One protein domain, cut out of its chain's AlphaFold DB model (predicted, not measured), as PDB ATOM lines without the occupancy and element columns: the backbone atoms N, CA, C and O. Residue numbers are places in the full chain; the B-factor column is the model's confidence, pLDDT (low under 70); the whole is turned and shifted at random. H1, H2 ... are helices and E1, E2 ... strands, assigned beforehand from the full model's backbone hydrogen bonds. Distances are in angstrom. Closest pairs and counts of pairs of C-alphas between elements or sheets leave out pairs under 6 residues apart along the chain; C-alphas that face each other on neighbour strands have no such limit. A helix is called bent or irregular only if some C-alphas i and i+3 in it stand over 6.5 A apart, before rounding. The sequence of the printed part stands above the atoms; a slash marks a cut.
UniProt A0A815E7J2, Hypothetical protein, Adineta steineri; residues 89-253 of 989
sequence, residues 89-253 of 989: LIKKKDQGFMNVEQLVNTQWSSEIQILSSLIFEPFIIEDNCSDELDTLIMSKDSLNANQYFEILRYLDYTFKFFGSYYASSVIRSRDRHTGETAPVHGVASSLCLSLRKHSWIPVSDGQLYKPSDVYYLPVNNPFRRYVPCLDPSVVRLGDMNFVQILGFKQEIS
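What this domain is: This is residues 89 to 253 of the 989 residues of the protein "Hypothetical protein" of Adineta steineri (UniProt A0A815E7J2). The model is an elongated body with a small twisted sheet of four strands, E1 to E4, at one end, and H4, H6 and the long unnamed stretch 198 to 239 at the other. H5 lies in the middle between the two ends, while H1 and H2 lie at the sheet's end of the body without covering the sheet. The printed part has 165 residues, with six named helices and four named strands in the order E1 H1 H2 E2 H3 H4 E3 E4 H5 H6; the class is mixed, helices and strands, and under half of the residues are in named elements. The sheet's order is E1 E2 E3 E4, antiparallel throughout. The whole is compact, with a radius of gyration of the C-alphas of 17.6 A and spans of 56 by 33 by 29 A.

Where its parts are: E1, residues 91 to 98, is 19.2 A long and begins at C-alpha 91 (246.445, 161.222, 164.929). E2, residues 123 to 129, is 17.2 A long; E3 is residues 171 to 174 and E4 residues 181 to 183. H1 is residues 100 to 103, H2 residues 107 to 115, H3 residues 131 to 138 and H5 residues 190 to 197. H4, residues 145 to 167, is 25.5 A long. H6, residues 240 to 246, ends at C-alpha 246 (255.229, 145.690, 158.216). H2 and H4 are irregular: C-alphas 107 and 110 are 7.5 A apart, C-alphas 161 and 164 are 7.4 A apart, and H4 has a kink of 85 degrees near residue 161.

How they stand to each other: E1 and E2 have N 93 and O 127 within hydrogen-bond range at 2.8 A; E2 and E3 have N 124 and O 172 at 2.8 A. E3 and E4 form a hairpin, with N 173 and O 182 at 2.9 A. H5 only grazes the sheet, with its residues 190 to 194, and H4 only grazes it too, with its residues 165 to 167. H5 is the hub. It touches H2, about perpendicular at 78 degrees, the closest C-alphas being Gln 107 and Ser 190, 6.5 A. It touches H6, also at 78 degrees, closest at Arg 196 and Leu 246, 5.9 A. H4 only just touches H5, with residues 166 to 167 alone and 3 pairs of C-alphas within 8 A, the closest being Ala 167 and Cys 192, 6.4 A. H4 touches H6, closest at Asp 156 and Phe 242, 6.3 A. H3 is close to H5 but not clearly touching, closest at Asp 134 and Ser 194, 6.5 A. H1 only just touches H2, with 3 pairs of C-alphas within 8 A, closest at Leu 103 and Ser 109, 6.0 A. Every O i to N i+4 pair is within hydrogen-bond range in H3, H5 and H6; in H4 it is 16 of 19, in H2 2 of 5 beside 3 of 6 O i to N i+3 pairs, and H1 is too short for such a pair.

The domain as a whole: The two C-alphas farthest apart, of Leu 143 and His 177, are 56.4 A apart. The printed part has no cut. The link from H5 to H6, 42 residues, is long; within it residues 201 to 202 pair briefly, antiparallel, with residues 208 to 209. The mean pLDDT of the printed part is 74.9, and 54 residues are under 70, among them 89 to 96, 138 to 147 and 160 to 171.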
ATOM      1  N   LEU A  89     245.119 159.918 157.842       62.81
ATOM      2  CA  LEU A  89     245.313 160.887 158.921       62.81
ATOM      3  C   LEU A  89     245.806 160.187 160.187       62.81
ATOM      4  O   LEU A  89     245.022 159.677 160.983       62.81
ATOM      5  N   ILE A  90     247.124 160.197 160.381       65.00
ATOM      6  CA  ILE A  90     247.738 159.726 161.625       65.00
ATOM      7  C   ILE A  90     247.468 160.774 162.709       65.00
ATOM      8  O   ILE A  90     247.899 161.922 162.593       65.00
ATOM      9  N   LYS A  91     246.758 160.379 163.767       63.91
ATOM     10  CA  LYS A  91     246.445 161.222 164.929       63.91
ATOM     11  C   LYS A  91     246.882 160.534 166.217       63.91
ATOM     12  O   LYS A  91     246.717 159.321 166.355       63.91
ATOM     13  N   LYS A  92     247.367 161.317 167.184       67.31
ATOM     14  CA  LYS A  92     247.547 160.811 168.546       67.31
ATOM     15  C   LYS A  92     246.169 160.555 169.166       67.31
ATOM     16  O   LYS A  92     245.275 161.397 169.060       67.31
ATOM     17  N   LYS A  93     245.999 159.403 169.807       67.56
ATOM     18  CA  LYS A  93     244.770 158.964 170.467       67.56
ATOM     19  C   LYS A  93     245.105 158.526 171.891       67.56
ATOM     20  O   LYS A  93     245.397 157.360 172.147       67.56
ATOM     21  N   ASP A  94     245.027 159.474 172.817       66.94
ATOM     22  CA  ASP A  94     245.146 159.201 174.248       66.94
ATOM     23  C   ASP A  94     243.883 158.467 174.718       66.94
ATOM     24  O   ASP A  94     242.820 159.069 174.867       66.94
ATOM     25  N   GLN A  95     243.974 157.148 174.918       66.38
ATOM     26  CA  GLN A  95     242.825 156.318 175.318       66.38
ATOM     27  C   GLN A  95     242.686 156.173 176.841       66.38
ATOM     28  O   GLN A  95     241.823 155.442 177.322       66.38
ATOM     29  N   GLY A  96     243.496 156.913 177.604       69.00
ATOM     30  CA  GLY A  96     243.444 156.946 179.061       69.00
ATOM     31  C   GLY A  96     243.970 155.661 179.697       69.00
ATOM     32  O   GLY A  96     244.963 155.098 179.238       69.00
ATOM     33  N   PHE A  97     243.312 155.241 180.778       73.56
ATOM     34  CA  PHE A  97     243.626 154.022 181.521       73.56
ATOM     35  C   PHE A  97     242.774 152.851 181.017       73.56
ATOM     36  O   PHE A  97     241.549 152.965 180.997       73.56
ATOM     37  N   MET A  98     243.410 151.729 180.669       74.50
ATOM     38  CA  MET A  98     242.738 150.466 180.336       74.50
ATOM     39  C   MET A  98     243.197 149.302 181.217       74.50
ATOM     40  O   MET A  98     244.374 149.189 181.564       74.50
ATOM     41  N   ASN A  99     242.268 148.387 181.481       77.44
ATOM     42  CA  ASN A  99     242.515 147.052 182.030       77.44
ATOM     43  C   ASN A  99     242.523 146.000 180.899       77.44
ATOM     44  O   ASN A  99     242.050 146.268 179.789       77.44
ATOM     45  N   VAL A 100     242.987 144.778 181.178       75.56
ATOM     46  CA  VAL A 100     242.992 143.655 180.217       75.56
ATOM     47  C   VAL A 100     241.591 143.380 179.662       75.56
ATOM     48  O   VAL A 100     241.440 143.242 178.451       75.56
ATOM     49  N   GLU A 101     240.552 143.391 180.503       77.62
ATOM     50  CA  GLU A 101     239.151 143.183 180.084       77.62
ATOM     51  C   GLU A 101     238.684 144.183 179.011       77.62
ATOM     52  O   GLU A 101     237.899 143.843 178.125       77.62
ATOM     53  N   GLN A 102     239.184 145.420 179.065       77.50
ATOM     54  CA  GLN A 102     238.847 146.464 178.098       77.50
ATOM     55  C   GLN A 102     239.639 146.285 176.798       77.50
ATOM     56  O   GLN A 102     239.085 146.484 175.717       77.50
ATOM     57  N   LEU A 103     240.896 145.837 176.890       76.56
ATOM     58  CA  LEU A 103     241.762 145.550 175.743       76.56
ATOM     59  C   LEU A 103     241.240 144.417 174.846       76.56
ATOM     60  O   LEU A 103     241.475 144.478 173.638       76.56
ATOM     61  N   VAL A 104     240.501 143.436 175.387       78.00
ATOM     62  CA  VAL A 104     239.923 142.306 174.614       78.00
ATOM     63  C   VAL A 104     239.104 142.789 173.412       78.00
ATOM     64  O   VAL A 104     239.147 142.174 172.351       78.00
ATOM     65  N   ASN A 105     238.412 143.922 173.548       77.50
ATOM     66  CA  ASN A 105     237.550 144.488 172.507       77.50
ATOM     67  C   ASN A 105     238.255 145.567 171.654       77.50
ATOM     68  O   ASN A 105     237.598 146.402 171.031       77.50
ATOM     69  N   THR A 106     239.592 145.580 171.633       78.69
ATOM     70  CA  THR A 106     240.414 146.546 170.880       78.69
ATOM     71  C   THR A 106     241.290 145.864 169.826       78.69
ATOM     72  O   THR A 106     241.341 144.636 169.725       78.69
ATOM     73  N   GLN A 107     242.024 146.662 169.041       76.62
ATOM     74  CA  GLN A 107     243.001 146.134 168.082       76.62
ATOM     75  C   GLN A 107     244.167 145.381 168.754       76.62
ATOM     76  O   GLN A 107     244.745 144.508 168.119       76.62
ATOM     77  N   TRP A 108     244.482 145.652 170.029       80.12
ATOM     78  CA  TRP A 108     245.554 144.974 170.778       80.12
ATOM     79  C   TRP A 108     245.147 143.620 171.369       80.12
ATOM     80  O   TRP A 108     245.866 143.082 172.205       80.12
ATOM     81  N   SER A 109     244.011 143.049 170.962       81.12
ATOM     82  CA  SER A 109     243.535 141.758 171.470       81.12
ATOM     83  C   SER A 109     244.524 140.604 171.236       81.12
ATOM     84  O   SER A 109     244.638 139.731 172.095       81.12
ATOM     85  N   SER A 110     245.318 140.645 170.156       77.19
ATOM     86  CA  SER A 110     246.449 139.727 169.917       77.19
ATOM     87  C   SER A 110     247.608 139.907 170.905       77.19
ATOM     88  O   SER A 110     248.284 138.946 171.259       77.19
ATOM     89  N   GLU A 111     247.820 141.131 171.386       76.25
ATOM     90  CA  GLU A 111     248.968 141.517 172.212       76.25
ATOM     91  C   GLU A 111     248.723 141.277 173.712       76.25
ATOM     92  O   GLU A 111     249.624 141.468 174.530       76.25
ATOM     93  N   ILE A 112     247.518 140.843 174.104       75.75
ATOM     94  CA  ILE A 112     247.123 140.684 175.513       75.75
ATOM     95  C   ILE A 112     248.036 139.717 176.272       75.75
ATOM     96  O   ILE A 112     248.339 139.967 177.437       75.75
ATOM     97  N   GLN A 113     248.528 138.647 175.640       73.38
ATOM     98  CA  GLN A 113     249.452 137.706 176.289       73.38
ATOM     99  C   GLN A 113     250.825 138.341 176.601       73.38
ATOM    100  O   GLN A 113     251.463 137.993 177.595       73.38
ATOM    101  N   ILE A 114     251.253 139.319 175.796       71.62
ATOM    102  CA  ILE A 114     252.468 140.114 176.026       71.62
ATOM    103  C   ILE A 114     252.191 141.180 177.100       71.62
ATOM    104  O   ILE A 114     252.938 141.307 178.065       71.62
ATOM    105  N   LEU A 115     251.067 141.894 177.006       70.00
ATOM    106  CA  LEU A 115     250.681 142.936 177.967       70.00
ATOM    107  C   LEU A 115     250.445 142.392 179.386       70.00
ATOM    108  O   LEU A 115     250.877 143.002 180.360       70.00
ATOM    109  N   SER A 116     249.811 141.225 179.515       67.94
ATOM    110  CA  SER A 116     249.551 140.574 180.811       67.94
ATOM    111  C   SER A 116     250.789 139.946 181.462       67.94
ATOM    112  O   SER A 116     250.779 139.718 182.671       67.94
ATOM    113  N   SER A 117     251.868 139.709 180.707       66.94
ATOM    114  CA  SER A 117     253.139 139.198 181.243       66.94
ATOM    115  C   SER A 117     254.163 140.297 181.576       66.94
ATOM    116  O   SER A 117     255.147 140.014 182.258       66.94
ATOM    117  N   LEU A 118     253.915 141.556 181.181       60.47
ATOM    118  CA  LEU A 118     254.855 142.687 181.297       60.47
ATOM    119  C   LEU A 118     254.443 143.787 182.308       60.47
ATOM    120  O   LEU A 118     254.757 144.960 182.115       60.47
ATOM    121  N   ILE A 119     253.861 143.374 183.442       57.88
ATOM    122  CA  ILE A 119     253.680 144.142 184.702       57.88
ATOM    123  C   ILE A 119     252.464 145.106 184.780       57.88
ATOM    124  O   ILE A 119     252.241 145.965 183.933       57.88
ATOM    125  N   PHE A 120     251.727 144.941 185.892       63.88
ATOM    126  CA  PHE A 120     250.629 145.724 186.496       63.88
ATOM    127  C   PHE A 120     249.747 146.645 185.622       63.88
ATOM    128  O   PHE A 120     250.140 147.720 185.188       63.88
ATOM    129  N   GLU A 121     248.455 146.304 185.563       60.59
ATOM    130  CA  GLU A 121     247.366 147.216 185.181       60.59
ATOM    131  C   GLU A 121     247.205 148.386 186.183       60.59
ATOM    132  O   GLU A 121     247.460 148.186 187.379       60.59
ATOM    133  N   PRO A 122     246.634 149.543 185.793       67.94
ATOM    134  CA  PRO A 122     246.100 149.861 184.470       67.94
ATOM    135  C   PRO A 122     247.164 150.385 183.499       67.94
ATOM    136  O   PRO A 122     248.047 151.164 183.866       67.94
ATOM    137  N   PHE A 123     247.021 150.008 182.232       74.00
ATOM    138  CA  PHE A 123     247.848 150.495 181.134       74.00
ATOM    139  C   PHE A 123     247.437 151.918 180.746       74.00
ATOM    140  O   PHE A 123     246.249 152.215 180.649       74.00
ATOM    141  N   ILE A 124     248.412 152.781 180.473       75.50
ATOM    142  CA  ILE A 124     248.216 154.097 179.858       75.50
ATOM    143  C   ILE A 124     248.530 153.955 178.370       75.50
ATOM    144  O   ILE A 124     249.621 153.511 178.009       75.50
ATOM    145  N   ILE A 125     247.587 154.325 177.504       73.75
ATOM    146  CA  ILE A 125     247.719 154.130 176.053       73.75
ATOM    147  C   ILE A 125     247.764 155.488 175.346       73.75
ATOM    148  O   ILE A 125     246.745 156.168 175.203       73.75
ATOM    149  N   GLU A 126     248.967 155.859 174.905       71.88
ATOM    150  CA  GLU A 126     249.291 157.079 174.158       71.88
ATOM    151  C   GLU A 126     249.546 156.707 172.688       71.88
ATOM    152  O   GLU A 126     250.674 156.699 172.199       71.88
ATOM    153  N   ASP A 127     248.476 156.317 171.998       72.31
ATOM    154  CA  ASP A 127     248.536 155.664 170.689       72.31
ATOM    155  C   ASP A 127     248.612 156.640 169.508       72.31
ATOM    156  O   ASP A 127     248.252 157.808 169.627       72.31
ATOM    157  N   ASN A 128     249.037 156.143 168.345       72.12
ATOM    158  CA  ASN A 128     248.913 156.827 167.062       72.12
ATOM    159  C   ASN A 128     248.089 155.945 166.116       72.12
ATOM    160  O   ASN A 128     248.532 154.855 165.753       72.12
ATOM    161  N   CYS A 129     246.907 156.421 165.713       70.25
ATOM    162  CA  CYS A 129     245.949 155.672 164.894       70.25
ATOM    163  C   CYS A 129     245.580 156.424 163.604       70.25
ATOM    164  O   CYS A 129     245.813 157.627 163.490       70.25
ATOM    165  N   SER A 130     244.985 155.719 162.638       73.12
ATOM    166  CA  SER A 130     244.430 156.296 161.404       73.12
ATOM    167  C   SER A 130     243.197 155.489 160.988       73.12
ATOM    168  O   SER A 130     243.325 154.407 160.419       73.12
ATOM    169  N   ASP A 131     241.998 155.993 161.292       70.25
ATOM    170  CA  ASP A 131     240.735 155.313 160.941       70.25
ATOM    171  C   ASP A 131     240.515 155.365 159.411       70.25
ATOM    172  O   ASP A 131     239.937 154.475 158.781       70.25
ATOM    173  N   GLU A 132     241.030 156.434 158.807       67.12
ATOM    174  CA  GLU A 132     241.089 156.696 157.380       67.12
ATOM    175  C   GLU A 132     241.937 155.661 156.619       67.12
ATOM    176  O   GLU A 132     241.616 155.352 155.476       67.12
ATOM    177  N   LEU A 133     242.975 155.077 157.239       71.94
ATOM    178  CA  LEU A 133     243.818 154.057 156.596       71.94
ATOM    179  C   LEU A 133     243.057 152.744 156.370       71.94
ATOM    180  O   LEU A 133     243.077 152.215 155.260       71.94
ATOM    181  N   ASP A 134     242.353 152.245 157.393       71.38
ATOM    182  CA  ASP A 134     241.478 151.070 157.255       71.38
ATOM    183  C   ASP A 134     240.411 151.323 156.179       71.38
ATOM    184  O   ASP A 134     240.154 150.457 155.349       71.38
ATOM    185  N   THR A 135     239.843 152.534 156.145       70.75
ATOM    186  CA  THR A 135     238.843 152.935 155.141       70.75
ATOM    187  C   THR A 135     239.425 152.949 153.719       70.75
ATOM    188  O   THR A 135     238.800 152.429 152.797       70.75
ATOM    189  N   LEU A 136     240.629 153.504 153.537       69.06
ATOM    190  CA  LEU A 136     241.318 153.591 152.245       69.06
ATOM    191  C   LEU A 136     241.703 152.208 151.702       69.06
ATOM    192  O   LEU A 136     241.566 151.977 150.507       69.06
ATOM    193  N   ILE A 137     242.141 151.292 152.572       70.62
ATOM    194  CA  ILE A 137     242.484 149.915 152.192       70.62
ATOM    195  C   ILE A 137     241.221 149.073 151.924       70.62
ATOM    196  O   ILE A 137     241.207 148.242 151.018       70.62
ATOM    197  N   MET A 138     240.140 149.281 152.682       66.62
ATOM    198  CA  MET A 138     238.894 148.521 152.516       66.62
ATOM    199  C   MET A 138     237.985 149.017 151.380       66.62
ATOM    200  O   MET A 138     237.009 148.333 151.072       66.62
ATOM    201  N   SER A 139     238.288 150.151 150.736       64.62
ATOM    202  CA  SER A 139     237.473 150.719 149.643       64.62
ATOM    203  C   SER A 139     237.373 149.814 148.406       64.62
ATOM    204  O   SER A 139     236.401 149.909 147.662       64.62
ATOM    205  N   LYS A 140     238.333 148.893 148.224       52.75
ATOM    206  CA  LYS A 140     238.335 147.831 147.200       52.75
ATOM    207  C   LYS A 140     238.269 148.293 145.733       52.75
ATOM    208  O   LYS A 140     237.999 147.464 144.864       52.75
ATOM    209  N   ASP A 141     238.633 149.538 145.426       57.31
ATOM    210  CA  ASP A 141     238.943 149.953 144.049       57.31
ATOM    211  C   ASP A 141     240.233 149.257 143.559       57.31
ATOM    212  O   ASP A 141     241.345 149.781 143.624       57.31
ATOM    213  N   SER A 142     240.086 148.023 143.071       47.06
ATOM    214  CA  SER A 142     241.172 147.144 142.608       47.06
ATOM    215  C   SER A 142     241.803 147.574 141.275       47.06
ATOM    216  O   SER A 142     242.730 146.933 140.785       47.06
ATOM    217  N   LEU A 143     241.332 148.678 140.690       47.47
ATOM    218  CA  LEU A 143     241.652 149.131 139.335       47.47
ATOM    219  C   LEU A 143     243.014 149.834 139.175       47.47
ATOM    220  O   LEU A 143     243.325 150.307 138.083       47.47
ATOM    221  N   ASN A 144     243.846 149.906 140.221       59.00
ATOM    222  CA  ASN A 144     245.247 150.332 140.104       59.00
ATOM    223  C   ASN A 144     246.145 149.738 141.209       59.00
ATOM    224  O   ASN A 144     246.377 150.368 142.241       59.00
ATOM    225  N   ALA A 145     246.777 148.588 140.946       61.84
ATOM    226  CA  ALA A 145     247.892 148.087 141.769       61.84
ATOM    227  C   ALA A 145     249.018 149.137 141.929       61.84
ATOM    228  O   ALA A 145     249.624 149.261 142.992       61.84
ATOM    229  N   ASN A 146     249.217 149.974 140.900       65.50
ATOM    230  CA  ASN A 146     250.119 151.130 140.904       65.50
ATOM    231  C   ASN A 146     249.897 152.080 142.094       65.50
ATOM    232  O   ASN A 146     250.865 152.579 142.657       65.50
ATOM    233  N   GLN A 147     248.646 152.318 142.512       69.94
ATOM    234  CA  GLN A 147     248.370 153.212 143.642       69.94
ATOM    235  C   GLN A 147     248.900 152.627 144.955       69.94
ATOM    236  O   GLN A 147     249.522 153.351 145.727       69.94
ATOM    237  N   TYR A 148     248.751 151.318 145.176       76.12
ATOM    238  CA  TYR A 148     249.302 150.650 146.357       76.12
ATOM    239  C   TYR A 148     250.841 150.606 146.345       76.12
ATOM    240  O   TYR A 148     251.456 150.779 147.398       76.12
ATOM    241  N   PHE A 149     251.480 150.475 145.173       75.44
ATOM    242  CA  PHE A 149     252.936 150.638 145.045       75.44
ATOM    243  C   PHE A 149     253.401 152.061 145.422       75.44
ATOM    244  O   PHE A 149     254.391 152.201 146.143       75.44
ATOM    245  N   GLU A 150     252.687 153.116 145.004       71.75
ATOM    246  CA  GLU A 150     252.998 154.495 145.420       71.75
ATOM    247  C   GLU A 150     252.729 154.730 146.918       71.75
ATOM    248  O   GLU A 150     253.565 155.345 147.579       71.75
ATOM    249  N   ILE A 151     251.633 154.198 147.488       74.38
ATOM    250  CA  ILE A 151     251.370 154.233 148.944       74.38
ATOM    251  C   ILE A 151     252.545 153.605 149.697       74.38
ATOM    252  O   ILE A 151     253.092 154.220 150.609       74.38
ATOM    253  N   LEU A 152     252.963 152.398 149.304       79.81
ATOM    254  CA  LEU A 152     254.031 151.659 149.972       79.81
ATOM    255  C   LEU A 152     255.378 152.396 149.892       79.81
ATOM    256  O   LEU A 152     256.060 152.541 150.908       79.81
ATOM    257  N   ARG A 153     255.735 152.916 148.709       76.38
ATOM    258  CA  ARG A 153     256.957 153.712 148.492       76.38
ATOM    259  C   ARG A 153     256.941 155.019 149.293       76.38
ATOM    260  O   ARG A 153     257.976 155.434 149.814       76.38
ATOM    261  N   TYR A 154     255.783 155.669 149.399       73.56
ATOM    262  CA  TYR A 154     255.641 156.921 150.138       73.56
ATOM    263  C   TYR A 154     255.665 156.705 151.654       73.56
ATOM    264  O   TYR A 154     256.324 157.462 152.364       73.56
ATOM    265  N   LEU A 155     255.036 155.630 152.143       76.56
ATOM    266  CA  LEU A 155     255.133 155.223 153.542       76.56
ATOM    267  C   LEU A 155     256.580 154.889 153.926       76.56
ATOM    268  O   LEU A 155     257.026 155.416 154.936       76.56
ATOM    269  N   ASP A 156     257.333 154.127 153.123       81.31
ATOM    270  CA  ASP A 156     258.767 153.848 153.359       81.31
ATOM    271  C   ASP A 156     259.600 155.137 153.458       81.31
ATOM    272  O   ASP A 156     260.299 155.365 154.451       81.31
ATOM    273  N   TYR A 157     259.453 156.032 152.474       73.19
ATOM    274  CA  TYR A 157     260.139 157.323 152.470       73.19
ATOM    275  C   TYR A 157     259.821 158.148 153.724       73.19
ATOM    276  O   TYR A 157     260.733 158.708 154.336       73.19
ATOM    277  N   THR A 158     258.551 158.229 154.131       68.00
ATOM    278  CA  THR A 158     258.149 158.979 155.329       68.00
ATOM    279  C   THR A 158     258.516 158.251 156.625       68.00
ATOM    280  O   THR A 158     258.790 158.910 157.634       68.00
ATOM    281  N   PHE A 159     258.583 156.916 156.623       70.62
ATOM    282  CA  PHE A 159     258.886 156.119 157.811       70.62
ATOM    283  C   PHE A 159     260.263 156.472 158.375       70.62
ATOM    284  O   PHE A 159     260.394 156.747 159.570       70.62
ATOM    285  N   LYS A 160     261.232 156.614 157.468       66.94
ATOM    286  CA  LYS A 160     262.607 157.059 157.712       66.94
ATOM    287  C   LYS A 160     262.736 158.391 158.467       66.94
ATOM    288  O   LYS A 160     263.750 158.614 159.126       66.94
ATOM    289  N   PHE A 161     261.747 159.285 158.364       64.62
ATOM    290  CA  PHE A 161     261.761 160.598 159.026       64.62
ATOM    291  C   PHE A 161     260.838 160.678 160.249       64.62
ATOM    292  O   PHE A 161     261.187 161.346 161.220       64.62
ATOM    293  N   PHE A 162     259.670 160.023 160.211       62.47
ATOM    294  CA  PHE A 162     258.631 160.162 161.244       62.47
ATOM    295  C   PHE A 162     257.957 158.847 161.665       62.47
ATOM    296  O   PHE A 162     257.354 158.785 162.733       62.47
ATOM    297  N   GLY A 163     258.024 157.783 160.862       60.97
ATOM    298  CA  GLY A 163     257.313 156.532 161.160       60.97
ATOM    299  C   GLY A 163     257.887 155.771 162.350       60.97
ATOM    300  O   GLY A 163     257.124 155.192 163.118       60.97
ATOM    301  N   SER A 164     259.199 155.858 162.582       63.88
ATOM    302  CA  SER A 164     259.839 155.320 163.791       63.88
ATOM    303  C   SER A 164     259.256 155.907 165.086       63.88
ATOM    304  O   SER A 164     259.128 155.188 166.077       63.88
ATOM    305  N   TYR A 165     258.816 157.170 165.074       64.62
ATOM    306  CA  TYR A 165     258.085 157.797 166.181       64.62
ATOM    307  C   TYR A 165     256.652 157.247 166.304       64.62
ATOM    308  O   TYR A 165     256.238 156.859 167.393       64.62
ATOM    309  N   TYR A 166     255.911 157.115 165.198       63.91
ATOM    310  CA  TYR A 166     254.539 156.575 165.218       63.91
ATOM    311  C   TYR A 166     254.447 155.056 165.489       63.91
ATOM    312  O   TYR A 166     253.362 154.546 165.784       63.91
ATOM    313  N   ALA A 167     255.565 154.331 165.400       61.44
ATOM    314  CA  ALA A 167     255.654 152.888 165.621       61.44
ATOM    315  C   ALA A 167     256.291 152.478 166.966       61.44
ATOM    316  O   ALA A 167     256.290 151.291 167.290       61.44
ATOM    317  N   SER A 168     256.851 153.409 167.751       57.81
ATOM    318  CA  SER A 168     257.600 153.068 168.972       57.81
ATOM    319  C   SER A 168     256.786 153.219 170.267       57.81
ATOM    320  O   SER A 168     256.330 154.300 170.615       57.81
ATOM    321  N   SER A 169     256.673 152.115 171.021       57.19
ATOM    322  CA  SER A 169     256.255 152.043 172.441       57.19
ATOM    323  C   SER A 169     255.026 152.889 172.832       57.19
ATOM    324  O   SER A 169     255.104 153.760 173.697       57.19
ATOM    325  N   VAL A 170     253.875 152.594 172.217       61.25
ATOM    326  CA  VAL A 170     252.585 153.287 172.439       61.25
ATOM    327  C   VAL A 170     251.973 153.071 173.831       61.25
ATOM    328  O   VAL A 170     251.241 153.925 174.336       61.25
ATOM    329  N   ILE A 171     252.245 151.927 174.462       67.69
ATOM    330  CA  ILE A 171     251.658 151.565 175.756       67.69
ATOM    331  C   ILE A 171     252.680 151.801 176.869       67.69
ATOM    332  O   ILE A 171     253.835 151.388 176.761       67.69
ATOM    333  N   ARG A 172     252.252 152.448 177.955       72.00
ATOM    334  CA  ARG A 172     253.025 152.618 179.191       72.00
ATOM    335  C   ARG A 172     252.318 151.883 180.329       72.00
ATOM    336  O   ARG A 172     251.135 152.114 180.565       72.00
ATOM    337  N   SER A 173     253.029 151.033 181.062       69.69
ATOM    338  CA  SER A 173     252.536 150.506 182.339       69.69
ATOM    339  C   SER A 173     252.782 151.543 183.441       69.69
ATOM    340  O   SER A 173     253.747 152.312 183.364       69.69
ATOM    341  N   ARG A 174     251.906 151.599 184.451       69.00
ATOM    342  CA  ARG A 174     252.099 152.417 185.656       69.00
ATOM    343  C   ARG A 174     252.337 151.501 186.848       69.00
ATOM    344  O   ARG A 174     251.452 150.731 187.216       69.00
ATOM    345  N   ASP A 175     253.481 151.653 187.511       65.88
ATOM    346  CA  ASP A 175     253.729 150.907 188.742       65.88
ATOM    347  C   ASP A 175     252.765 151.353 189.858       65.88
ATOM    348  O   ASP A 175     252.541 152.547 190.082       65.88
ATOM    349  N   ARG A 176     252.183 150.379 190.568       61.84
ATOM    350  CA  ARG A 176     251.166 150.617 191.608       61.84
ATOM    351  C   ARG A 176     251.727 151.198 192.911       61.84
ATOM    352  O   ARG A 176     250.942 151.681 193.724       61.84
ATOM    353  N   HIS A 177     253.041 151.145 193.120       58.22
ATOM    354  CA  HIS A 177     253.717 151.530 194.360       58.22
ATOM    355  C   HIS A 177     254.517 152.834 194.207       58.22
ATOM    356  O   HIS A 177     254.495 153.655 195.123       58.22
ATOM    357  N   THR A 178     255.186 153.052 193.067       69.50
ATOM    358  CA  THR A 178     255.917 154.304 192.776       69.50
ATOM    359  C   THR A 178     255.080 155.324 192.003       69.50
ATOM    360  O   THR A 178     255.332 156.523 192.098       69.50
ATOM    361  N   GLY A 179     254.071 154.877 191.242       68.00
ATOM    362  CA  GLY A 179     253.272 155.728 190.352       68.00
ATOM    363  C   GLY A 179     253.986 156.150 189.060       68.00
ATOM    364  O   GLY A 179     253.388 156.849 188.234       68.00
ATOM    365  N   GLU A 180     255.239 155.730 188.863       69.88
ATOM    366  CA  GLU A 180     256.029 156.007 187.663       69.88
ATOM    367  C   GLU A 180     255.474 155.258 186.443       69.88
ATOM    368  O   GLU A 180     254.764 154.260 186.574       69.88
ATOM    369  N   THR A 181     255.776 155.749 185.233       71.69
ATOM    370  CA  THR A 181     255.257 155.158 183.985       71.69
ATOM    371  C   THR A 181     256.384 154.677 183.076       71.69
ATOM    372  O   THR A 181     257.137 155.481 182.519       71.69
ATOM    373  N   ALA A 182     256.485 153.361 182.907       68.88
ATOM    374  CA  ALA A 182     257.485 152.711 182.067       68.88
ATOM    375  C   ALA A 182     256.876 152.334 180.702       68.88
ATOM    376  O   ALA A 182     255.740 151.857 180.666       68.88
ATOM    377  N   PRO A 183     257.584 152.529 179.574       71.69
ATOM    378  CA  PRO A 183     257.125 152.040 178.277       71.69
ATOM    379  C   PRO A 183     257.100 150.504 178.257       71.69
ATOM    380  O   PRO A 183     258.065 149.858 178.663       71.69
ATOM    381  N   VAL A 184     256.018 149.915 177.746       71.31
ATOM    382  CA  VAL A 184     255.937 148.475 177.481       71.31
ATOM    383  C   VAL A 184     256.574 148.212 176.120       71.31
ATOM    384  O   VAL A 184     256.029 148.566 175.073       71.31
ATOM    385  N   HIS A 185     257.762 147.617 176.130       69.06
ATOM    386  CA  HIS A 185     258.466 147.245 174.906       69.06
ATOM    387  C   HIS A 185     257.856 145.991 174.258       69.06
ATOM    388  O   HIS A 185     257.279 145.145 174.932       69.06
ATOM    389  N   GLY A 186     257.997 145.876 172.935       68.88
ATOM    390  CA  GLY A 186     257.509 144.737 172.145       68.88
ATOM    391  C   GLY A 186     256.085 144.876 171.590       68.88
ATOM    392  O   GLY A 186     255.764 144.188 170.629       68.88
ATOM    393  N   VAL A 187     255.262 145.789 172.117       74.81
ATOM    394  CA  VAL A 187     253.865 145.973 171.674       74.81
ATOM    395  C   VAL A 187     253.757 147.038 170.573       74.81
ATOM    396  O   VAL A 187     254.316 148.130 170.689       74.81
ATOM    397  N   ALA A 188     253.025 146.722 169.501       77.94
ATOM    398  CA  ALA A 188     252.840 147.594 168.336       77.94
ATOM    399  C   ALA A 188     251.797 148.714 168.557       77.94
ATOM    400  O   ALA A 188     250.874 148.575 169.359       77.94
ATOM    401  N   SER A 189     251.905 149.821 167.808       78.94
ATOM    402  CA  SER A 189     250.848 150.848 167.729       78.94
ATOM    403  C   SER A 189     249.641 150.361 166.920       78.94
ATOM    404  O   SER A 189     249.768 149.439 166.107       78.94
ATOM    405  N   SER A 190     248.472 150.991 167.091       78.81
ATOM    406  CA  SER A 190     247.284 150.627 166.301       78.81
ATOM    407  C   SER A 190     247.515 150.846 164.803       78.81
ATOM    408  O   SER A 190     247.165 149.990 163.998       78.81
ATOM    409  N   LEU A 191     248.223 151.917 164.419       77.88
ATOM    410  CA  LEU A 191     248.661 152.150 163.040       77.88
ATOM    411  C   LEU A 191     249.459 150.963 162.473       77.88
ATOM    412  O   LEU A 191     249.192 150.529 161.353       77.88
ATOM    413  N   CYS A 192     250.404 150.406 163.236       80.31
ATOM    414  CA  CYS A 192     251.166 149.227 162.815       80.31
ATOM    415  C   CYS A 192     250.299 147.962 162.719       80.31
ATOM    416  O   CYS A 192     250.496 147.164 161.803       80.31
ATOM    417  N   LEU A 193     249.328 147.781 163.619       83.12
ATOM    418  CA  LEU A 193     248.389 146.656 163.568       83.12
ATOM    419  C   LEU A 193     247.454 146.764 162.350       83.12
ATOM    420  O   LEU A 193     247.341 145.806 161.587       83.12
ATOM    421  N   SER A 194     246.879 147.940 162.090       79.62
ATOM    422  CA  SER A 194     246.099 148.248 160.883       79.62
ATOM    423  C   SER A 194     246.886 148.012 159.586       79.62
ATOM    424  O   SER A 194     246.370 147.361 158.677       79.62
ATOM    425  N   LEU A 195     248.152 148.451 159.513       81.00
ATOM    426  CA  LEU A 195     249.026 148.203 158.355       81.00
ATOM    427  C   LEU A 195     249.258 146.703 158.088       81.00
ATOM    428  O   LEU A 195     249.322 146.307 156.927       81.00
ATOM    429  N   ARG A 196     249.364 145.869 159.133       86.44
ATOM    430  CA  ARG A 196     249.569 144.404 159.030       86.44
ATOM    431  C   ARG A 196     248.293 143.618 158.715       86.44
ATOM    432  O   ARG A 196     248.351 142.561 158.094       86.44
ATOM    433  N   LYS A 197     247.150 144.104 159.203       84.94
ATOM    434  CA  LYS A 197     245.856 143.400 159.271       84.94
ATOM    435  C   LYS A 197     245.250 143.068 157.904       84.94
ATOM    436  O   LYS A 197     244.640 142.007 157.748       84.94
ATOM    437  N   HIS A 198     245.380 143.980 156.944       82.69
ATOM    438  CA  HIS A 198     244.649 143.946 155.675       82.69
ATOM    439  C   HIS A 198     245.518 143.506 154.492       82.69
ATOM    440  O   HIS A 198     246.736 143.671 154.505       82.69
ATOM    441  N   SER A 199     244.879 142.979 153.448       86.69
ATOM    442  CA  SER A 199     245.544 142.623 152.191       86.69
ATOM    443  C   SER A 199     245.617 143.835 151.261       86.69
ATOM    444  O   SER A 199     244.618 144.192 150.642       86.69
ATOM    445  N   TRP A 200     246.783 144.479 151.179       83.81
ATOM    446  CA  TRP A 200     246.995 145.698 150.379       83.81
ATOM    447  C   TRP A 200     248.365 145.781 149.699       83.81
ATOM    448  O   TRP A 200     248.628 146.755 148.999       83.81
ATOM    449  N   ILE A 201     249.241 144.787 149.879       87.44
ATOM    450  CA  ILE A 201     250.554 144.761 149.229       87.44
ATOM    451  C   ILE A 201     250.418 144.107 147.851       87.44
ATOM    452  O   ILE A 201     250.132 142.909 147.795       87.44
ATOM    453  N   PRO A 202     250.631 144.844 146.746       81.88
ATOM    454  CA  PRO A 202     250.691 144.259 145.417       81.88
ATOM    455  C   PRO A 202     252.012 143.510 145.213       81.88
ATOM    456  O   PRO A 202     253.087 143.986 145.591       81.88
ATOM    457  N   VAL A 203     251.930 142.360 144.552       82.75
ATOM    458  CA  VAL A 203     253.085 141.646 143.983       82.75
ATOM    459  C   VAL A 203     252.867 141.438 142.477       82.75
ATOM    460  O   VAL A 203     251.865 141.885 141.915       82.75
ATOM    461  N   SER A 204     253.823 140.819 141.785       68.19
ATOM    462  CA  SER A 204     253.853 140.747 140.313       68.19
ATOM    463  C   SER A 204     252.770 139.873 139.658       68.19
ATOM    464  O   SER A 204     252.657 139.887 138.437       68.19
ATOM    465  N   ASP A 205     251.953 139.145 140.424       68.44
ATOM    466  CA  ASP A 205     250.792 138.395 139.916       68.44
ATOM    467  C   ASP A 205     249.485 139.213 139.870       68.44
ATOM    468  O   ASP A 205     248.461 138.711 139.404       68.44
ATOM    469  N   GLY A 206     249.512 140.467 140.335       68.81
ATOM    470  CA  GLY A 206     248.353 141.362 140.363       68.81
ATOM    471  C   GLY A 206     247.398 141.155 141.545       68.81
ATOM    472  O   GLY A 206     246.418 141.895 141.650       68.81
ATOM    473  N   GLN A 207     247.665 140.207 142.450       79.00
ATOM    474  CA  GLN A 207     246.894 140.043 143.682       79.00
ATOM    475  C   GLN A 207     247.406 140.970 144.798       79.00
ATOM    476  O   GLN A 207     248.552 141.430 144.798       79.00
ATOM    477  N   LEU A 208     246.530 141.250 145.770       84.19
ATOM    478  CA  LEU A 208     246.866 141.993 146.985       84.19
ATOM    479  C   LEU A 208     246.999 141.022 148.160       84.19
ATOM    480  O   LEU A 208     246.054 140.308 148.499       84.19
ATOM    481  N   TYR A 209     248.154 141.047 148.816       88.19
ATOM    482  CA  TYR A 209     248.494 140.194 149.954       88.19
ATOM    483  C   TYR A 209     248.603 141.005 151.251       88.19
ATOM    484  O   TYR A 209     248.770 142.231 151.230       88.19
ATOM    485  N   LYS A 210     248.529 140.331 152.405       90.62
ATOM    486  CA  LYS A 210     248.925 140.947 153.680       90.62
ATOM    487  C   LYS A 210     250.447 141.083 153.730       90.62
ATOM    488  O   LYS A 210     251.138 140.194 153.227       90.62
ATOM    489  N   PRO A 211     251.003 142.103 154.404       91.31
ATOM    490  CA  PRO A 211     252.452 142.221 154.553       91.31
ATOM    491  C   PRO A 211     253.129 141.003 155.205       91.31
ATOM    492  O   PRO A 211     254.242 140.659 154.825       91.31
ATOM    493  N   SER A 212     252.445 140.304 156.121       89.94
ATOM    494  CA  SER A 212     252.922 139.056 156.749       89.94
ATOM    495  C   SER A 212     253.138 137.900 155.769       89.94
ATOM    496  O   SER A 212     253.871 136.950 156.053       89.94
ATOM    497  N   ASP A 213     252.456 137.944 154.629       90.50
ATOM    498  CA  ASP A 213     252.366 136.831 153.691       90.50
ATOM    499  C   ASP A 213     253.366 137.016 152.537       90.50
ATOM    500  O   ASP A 213     253.756 136.038 151.900       90.50
ATOM    501  N   VAL A 214     253.843 138.253 152.348       92.06
ATOM    502  CA  VAL A 214     254.784 138.677 151.308       92.06
ATOM    503  C   VAL A 214     256.235 138.609 151.783       92.06
ATOM    504  O   VAL A 214     256.582 138.935 152.923       92.06
ATOM    505  N   TYR A 215     257.105 138.230 150.857       92.25
ATOM    506  CA  TYR A 215     258.549 138.210 151.025       92.25
ATOM    507  C   TYR A 215     259.201 139.491 150.473       92.25
ATOM    508  O   TYR A 215     258.760 140.049 149.466       92.25
ATOM    509  N   TYR A 216     260.286 139.941 151.110       91.38
ATOM    510  CA  TYR A 216     261.163 141.005 150.609       91.38
ATOM    511  C   TYR A 216     262.586 140.455 150.488       91.38
ATOM    512  O   TYR A 216     263.368 140.484 151.437       91.38
ATOM    513  N   LEU A 217     262.886 139.885 149.319       88.56
ATOM    514  CA  LEU A 217     264.110 139.125 149.060       88.56
ATOM    515  C   LEU A 217     265.075 139.894 148.147       88.56
ATOM    516  O   LEU A 217     264.632 140.664 147.288       88.56
ATOM    517  N   PRO A 218     266.394 139.640 148.248       84.94
ATOM    518  CA  PRO A 218     267.354 140.079 147.244       84.94
ATOM    519  C   PRO A 218     266.945 139.613 145.842       84.94
ATOM    520  O   PRO A 218     266.480 138.486 145.670       84.94
ATOM    521  N   VAL A 219     267.189 140.449 144.826       82.00
ATOM    522  CA  VAL A 219     266.855 140.142 143.419       82.00
ATOM    523  C   VAL A 219     267.456 138.802 142.974       82.00
ATOM    524  O   VAL A 219     266.795 138.046 142.272       82.00
ATOM    525  N   ASN A 220     268.658 138.484 143.461       82.06
ATOM    526  CA  ASN A 220     269.428 137.286 143.119       82.06
ATOM    527  C   ASN A 220     269.012 136.020 143.907       82.06
ATOM    528  O   ASN A 220     269.695 135.004 143.808       82.06
ATOM    529  N   ASN A 221     267.960 136.056 144.737       83.44
ATOM    530  CA  ASN A 221     267.508 134.868 145.467       83.44
ATOM    531  C   ASN A 221     266.809 133.885 144.492       83.44
ATOM    532  O   ASN A 221     265.779 134.242 143.918       83.44
ATOM    533  N   PRO A 222     267.309 132.643 144.314       78.62
ATOM    534  CA  PRO A 222     266.836 131.733 143.260       78.62
ATOM    535  C   PRO A 222     265.407 131.208 143.479       78.62
ATOM    536  O   PRO A 222     264.756 130.765 142.528       78.62
ATOM    537  N   PHE A 223     264.917 131.273 144.721       83.62
ATOM    538  CA  PHE A 223     263.597 130.801 145.143       83.62
ATOM    539  C   PHE A 223     262.533 131.907 145.150       83.62
ATOM    540  O   PHE A 223     261.351 131.625 145.338       83.62
ATOM    541  N   ARG A 224     262.931 133.163 144.909       82.81
ATOM    542  CA  ARG A 224     262.071 134.358 144.943       82.81
ATOM    543  C   ARG A 224     260.817 134.263 144.061       82.81
ATOM    544  O   ARG A 224     259.808 134.874 144.383       82.81
ATOM    545  N   ARG A 225     260.888 133.493 142.973       77.19
ATOM    546  CA  ARG A 225     259.801 133.232 142.010       77.19
ATOM    547  C   ARG A 225     258.731 132.235 142.484       77.19
ATOM    548  O   ARG A 225     257.680 132.162 141.863       77.19
ATOM    549  N   TYR A 226     258.979 131.484 143.561       79.31
ATOM    550  CA  TYR A 226     258.049 130.467 144.083       79.31
ATOM    551  C   TYR A 226     257.193 130.964 145.257       79.31
ATOM    552  O   TYR A 226     256.380 130.214 145.788       79.31
ATOM    553  N   VAL A 227     257.382 132.215 145.684       84.31
ATOM    554  CA  VAL A 227     256.667 132.842 146.803       84.31
ATOM    555  C   VAL A 227     256.117 134.212 146.387       84.31
ATOM    556  O   VAL A 227     256.737 134.869 145.548       84.31
ATOM    557  N   PRO A 228     255.017 134.703 146.990       87.50
ATOM    558  CA  PRO A 228     254.583 136.088 146.823       87.50
ATOM    559  C   PRO A 228     255.683 137.037 147.316       87.50
ATOM    560  O   PRO A 228     255.890 137.196 148.518       87.50
ATOM    561  N   CYS A 229     256.435 137.643 146.399       88.38
ATOM    562  CA  CYS A 229     257.550 138.528 146.722       88.38
ATOM    563  C   CYS A 229     257.303 139.918 146.139       88.38
ATOM    564  O   CYS A 229     257.029 140.056 144.946       88.38
ATOM    565  N   LEU A 230     257.484 140.956 146.958       87.75
ATOM    566  CA  LEU A 230     257.564 142.328 146.460       87.75
ATOM    567  C   LEU A 230     258.752 142.438 145.492       87.75
ATOM    568  O   LEU A 230     259.789 141.808 145.720       87.75
ATOM    569  N   ASP A 231     258.627 143.217 144.417       80.56
ATOM    570  CA  ASP A 231     259.721 143.393 143.461       80.56
ATOM    571  C   ASP A 231     260.577 144.637 143.747       80.56
ATOM    572  O   ASP A 231     260.086 145.754 143.557       80.56
ATOM    573  N   PRO A 232     261.871 144.484 144.111       77.56
ATOM    574  CA  PRO A 232     262.791 145.609 144.257       77.56
ATOM    575  C   PRO A 232     263.023 146.405 142.963       77.56
ATOM    576  O   PRO A 232     263.566 147.507 143.045       77.56
ATOM    577  N   SER A 233     262.641 145.880 141.788       73.94
ATOM    578  CA  SER A 233     262.652 146.643 140.530       73.94
ATOM    579  C   SER A 233     261.515 147.680 140.458       73.94
ATOM    580  O   SER A 233     261.723 148.782 139.953       73.94
ATOM    581  N   VAL A 234     260.349 147.370 141.043       75.38
ATOM    582  CA  VAL A 234     259.131 148.206 141.024       75.38
ATOM    583  C   VAL A 234     259.045 149.102 142.267       75.38
ATOM    584  O   VAL A 234     258.806 150.312 142.171       75.38
ATOM    585  N   VAL A 235     259.278 148.532 143.455       78.75
ATOM    586  CA  VAL A 235     259.379 149.262 144.728       78.75
ATOM    587  C   VAL A 235     260.556 148.730 145.540       78.75
ATOM    588  O   VAL A 235     260.495 147.691 146.195       78.75
ATOM    589  N   ARG A 236     261.635 149.513 145.541       82.69
ATOM    590  CA  ARG A 236     262.773 149.342 146.442       82.69
ATOM    591  C   ARG A 236     262.503 150.071 147.756       82.69
ATOM    592  O   ARG A 236     262.499 151.300 147.774       82.69
ATOM    593  N   LEU A 237     262.319 149.318 148.837       86.06
ATOM    594  CA  LEU A 237     262.169 149.852 150.192       86.06
ATOM    595  C   LEU A 237     263.547 150.239 150.749       86.06
ATOM    596  O   LEU A 237     264.516 149.479 150.617       86.06
ATOM    597  N   GLY A 238     263.642 151.442 151.308       81.25
ATOM    598  CA  GLY A 238     264.873 152.055 151.793       81.25
ATOM    599  C   GLY A 238     265.085 151.956 153.303       81.25
ATOM    600  O   GLY A 238     266.224 152.133 153.741       81.25
ATOM    601  N   ASP A 239     264.043 151.676 154.094       83.31
ATOM    602  CA  ASP A 239     264.145 151.510 155.549       83.31
ATOM    603  C   ASP A 239     263.842 150.064 155.982       83.31
ATOM    604  O   ASP A 239     262.698 149.605 155.993       83.31
ATOM    605  N   MET A 240     264.877 149.335 156.407       85.06
ATOM    606  CA  MET A 240     264.723 147.960 156.901       85.06
ATOM    607  C   MET A 240     263.893 147.873 158.193       85.06
ATOM    608  O   MET A 240     263.291 146.831 158.449       85.06
ATOM    609  N   ASN A 241     263.790 148.953 158.979       82.75
ATOM    610  CA  ASN A 241     262.880 148.989 160.126       82.75
ATOM    611  C   ASN A 241     261.422 148.994 159.651       82.75
ATOM    612  O   ASN A 241     260.589 148.324 160.251       82.75
ATOM    613  N   PHE A 242     261.110 149.688 158.550       84.62
ATOM    614  CA  PHE A 242     259.770 149.672 157.958       84.62
ATOM    615  C   PHE A 242     259.418 148.284 157.404       84.62
ATOM    616  O   PHE A 242     258.335 147.775 157.687       84.62
ATOM    617  N   VAL A 243     260.363 147.625 156.719       87.56
ATOM    618  CA  VAL A 243     260.236 146.226 156.256       87.56
ATOM    619  C   VAL A 243     259.893 145.283 157.420       87.56
ATOM    620  O   VAL A 243     258.938 144.508 157.338       87.56
ATOM    621  N   GLN A 244     260.632 145.382 158.531       85.62
ATOM    622  CA  GLN A 244     260.404 144.582 159.741       85.62
ATOM    623  C   GLN A 244     259.087 144.935 160.450       85.62
ATOM    624  O   GLN A 244     258.404 144.049 160.958       85.62
ATOM    625  N   ILE A 245     258.698 146.212 160.471       83.56
ATOM    626  CA  ILE A 245     257.487 146.681 161.157       83.56
ATOM    627  C   ILE A 245     256.217 146.340 160.373       83.56
ATOM    628  O   ILE A 245     255.211 146.009 161.005       83.56
ATOM    629  N   LEU A 246     256.266 146.316 159.040       87.44
ATOM    630  CA  LEU A 246     255.229 145.690 158.216       87.44
ATOM    631  C   LEU A 246     255.186 144.166 158.408       87.44
ATOM    632  O   LEU A 246     254.108 143.585 158.350       87.44
ATOM    633  N   GLY A 247     256.319 143.526 158.706       88.25
ATOM    634  CA  GLY A 247     256.402 142.081 158.937       88.25
ATOM    635  C   GLY A 247     256.703 141.267 157.677       88.25
ATOM    636  O   GLY A 247     256.385 140.079 157.641       88.25
ATOM    637  N   PHE A 248     257.319 141.882 156.659       91.75
ATOM    638  CA  PHE A 248     257.752 141.171 155.456       91.75
ATOM    639  C   PHE A 248     258.790 140.092 155.783       91.75
ATOM    640  O   PHE A 248     259.774 140.330 156.500       91.75
ATOM    641  N   LYS A 249     258.612 138.914 155.180       92.31
ATOM    642  CA  LYS A 249     259.529 137.780 155.330       92.31
ATOM    643  C   LYS A 249     260.808 138.032 154.527       92.31
ATOM    644  O   LYS A 249     260.776 138.150 153.305       92.31
ATOM    645  N   GLN A 250     261.942 138.133 155.215       90.00
ATOM    646  CA  GLN A 250     263.245 138.446 154.603       90.00
ATOM    647  C   GLN A 250     264.047 137.198 154.201       90.00
ATOM    648  O   GLN A 250     265.014 137.303 153.452       90.00
ATOM    649  N   GLU A 251     263.621 136.016 154.649       89.81
ATOM    650  CA  GLU A 251     264.220 134.719 154.330       89.81
ATOM    651  C   GLU A 251     263.107 133.692 154.078       89.81
ATOM    652  O   GLU A 251     262.027 133.772 154.669       89.81
ATOM    653  N   ILE A 252     263.353 132.732 153.184       89.50
ATOM    654  CA  ILE A 252     262.462 131.589 152.942       89.50
ATOM    655  C   ILE A 252     262.925 130.456 153.855       89.50
ATOM    656  O   ILE A 252     264.100 130.106 153.826       89.50
ATOM    657  N   SER A 253     262.029 129.871 154.653       88.31
ATOM    658  CA  SER A 253     262.376 128.707 155.474       88.31
ATOM    659  C   SER A 253     262.326 127.418 154.649       88.31
ATOM    660  O   SER A 253     261.559 127.312 153.684       88.31
TER     661      SER A 253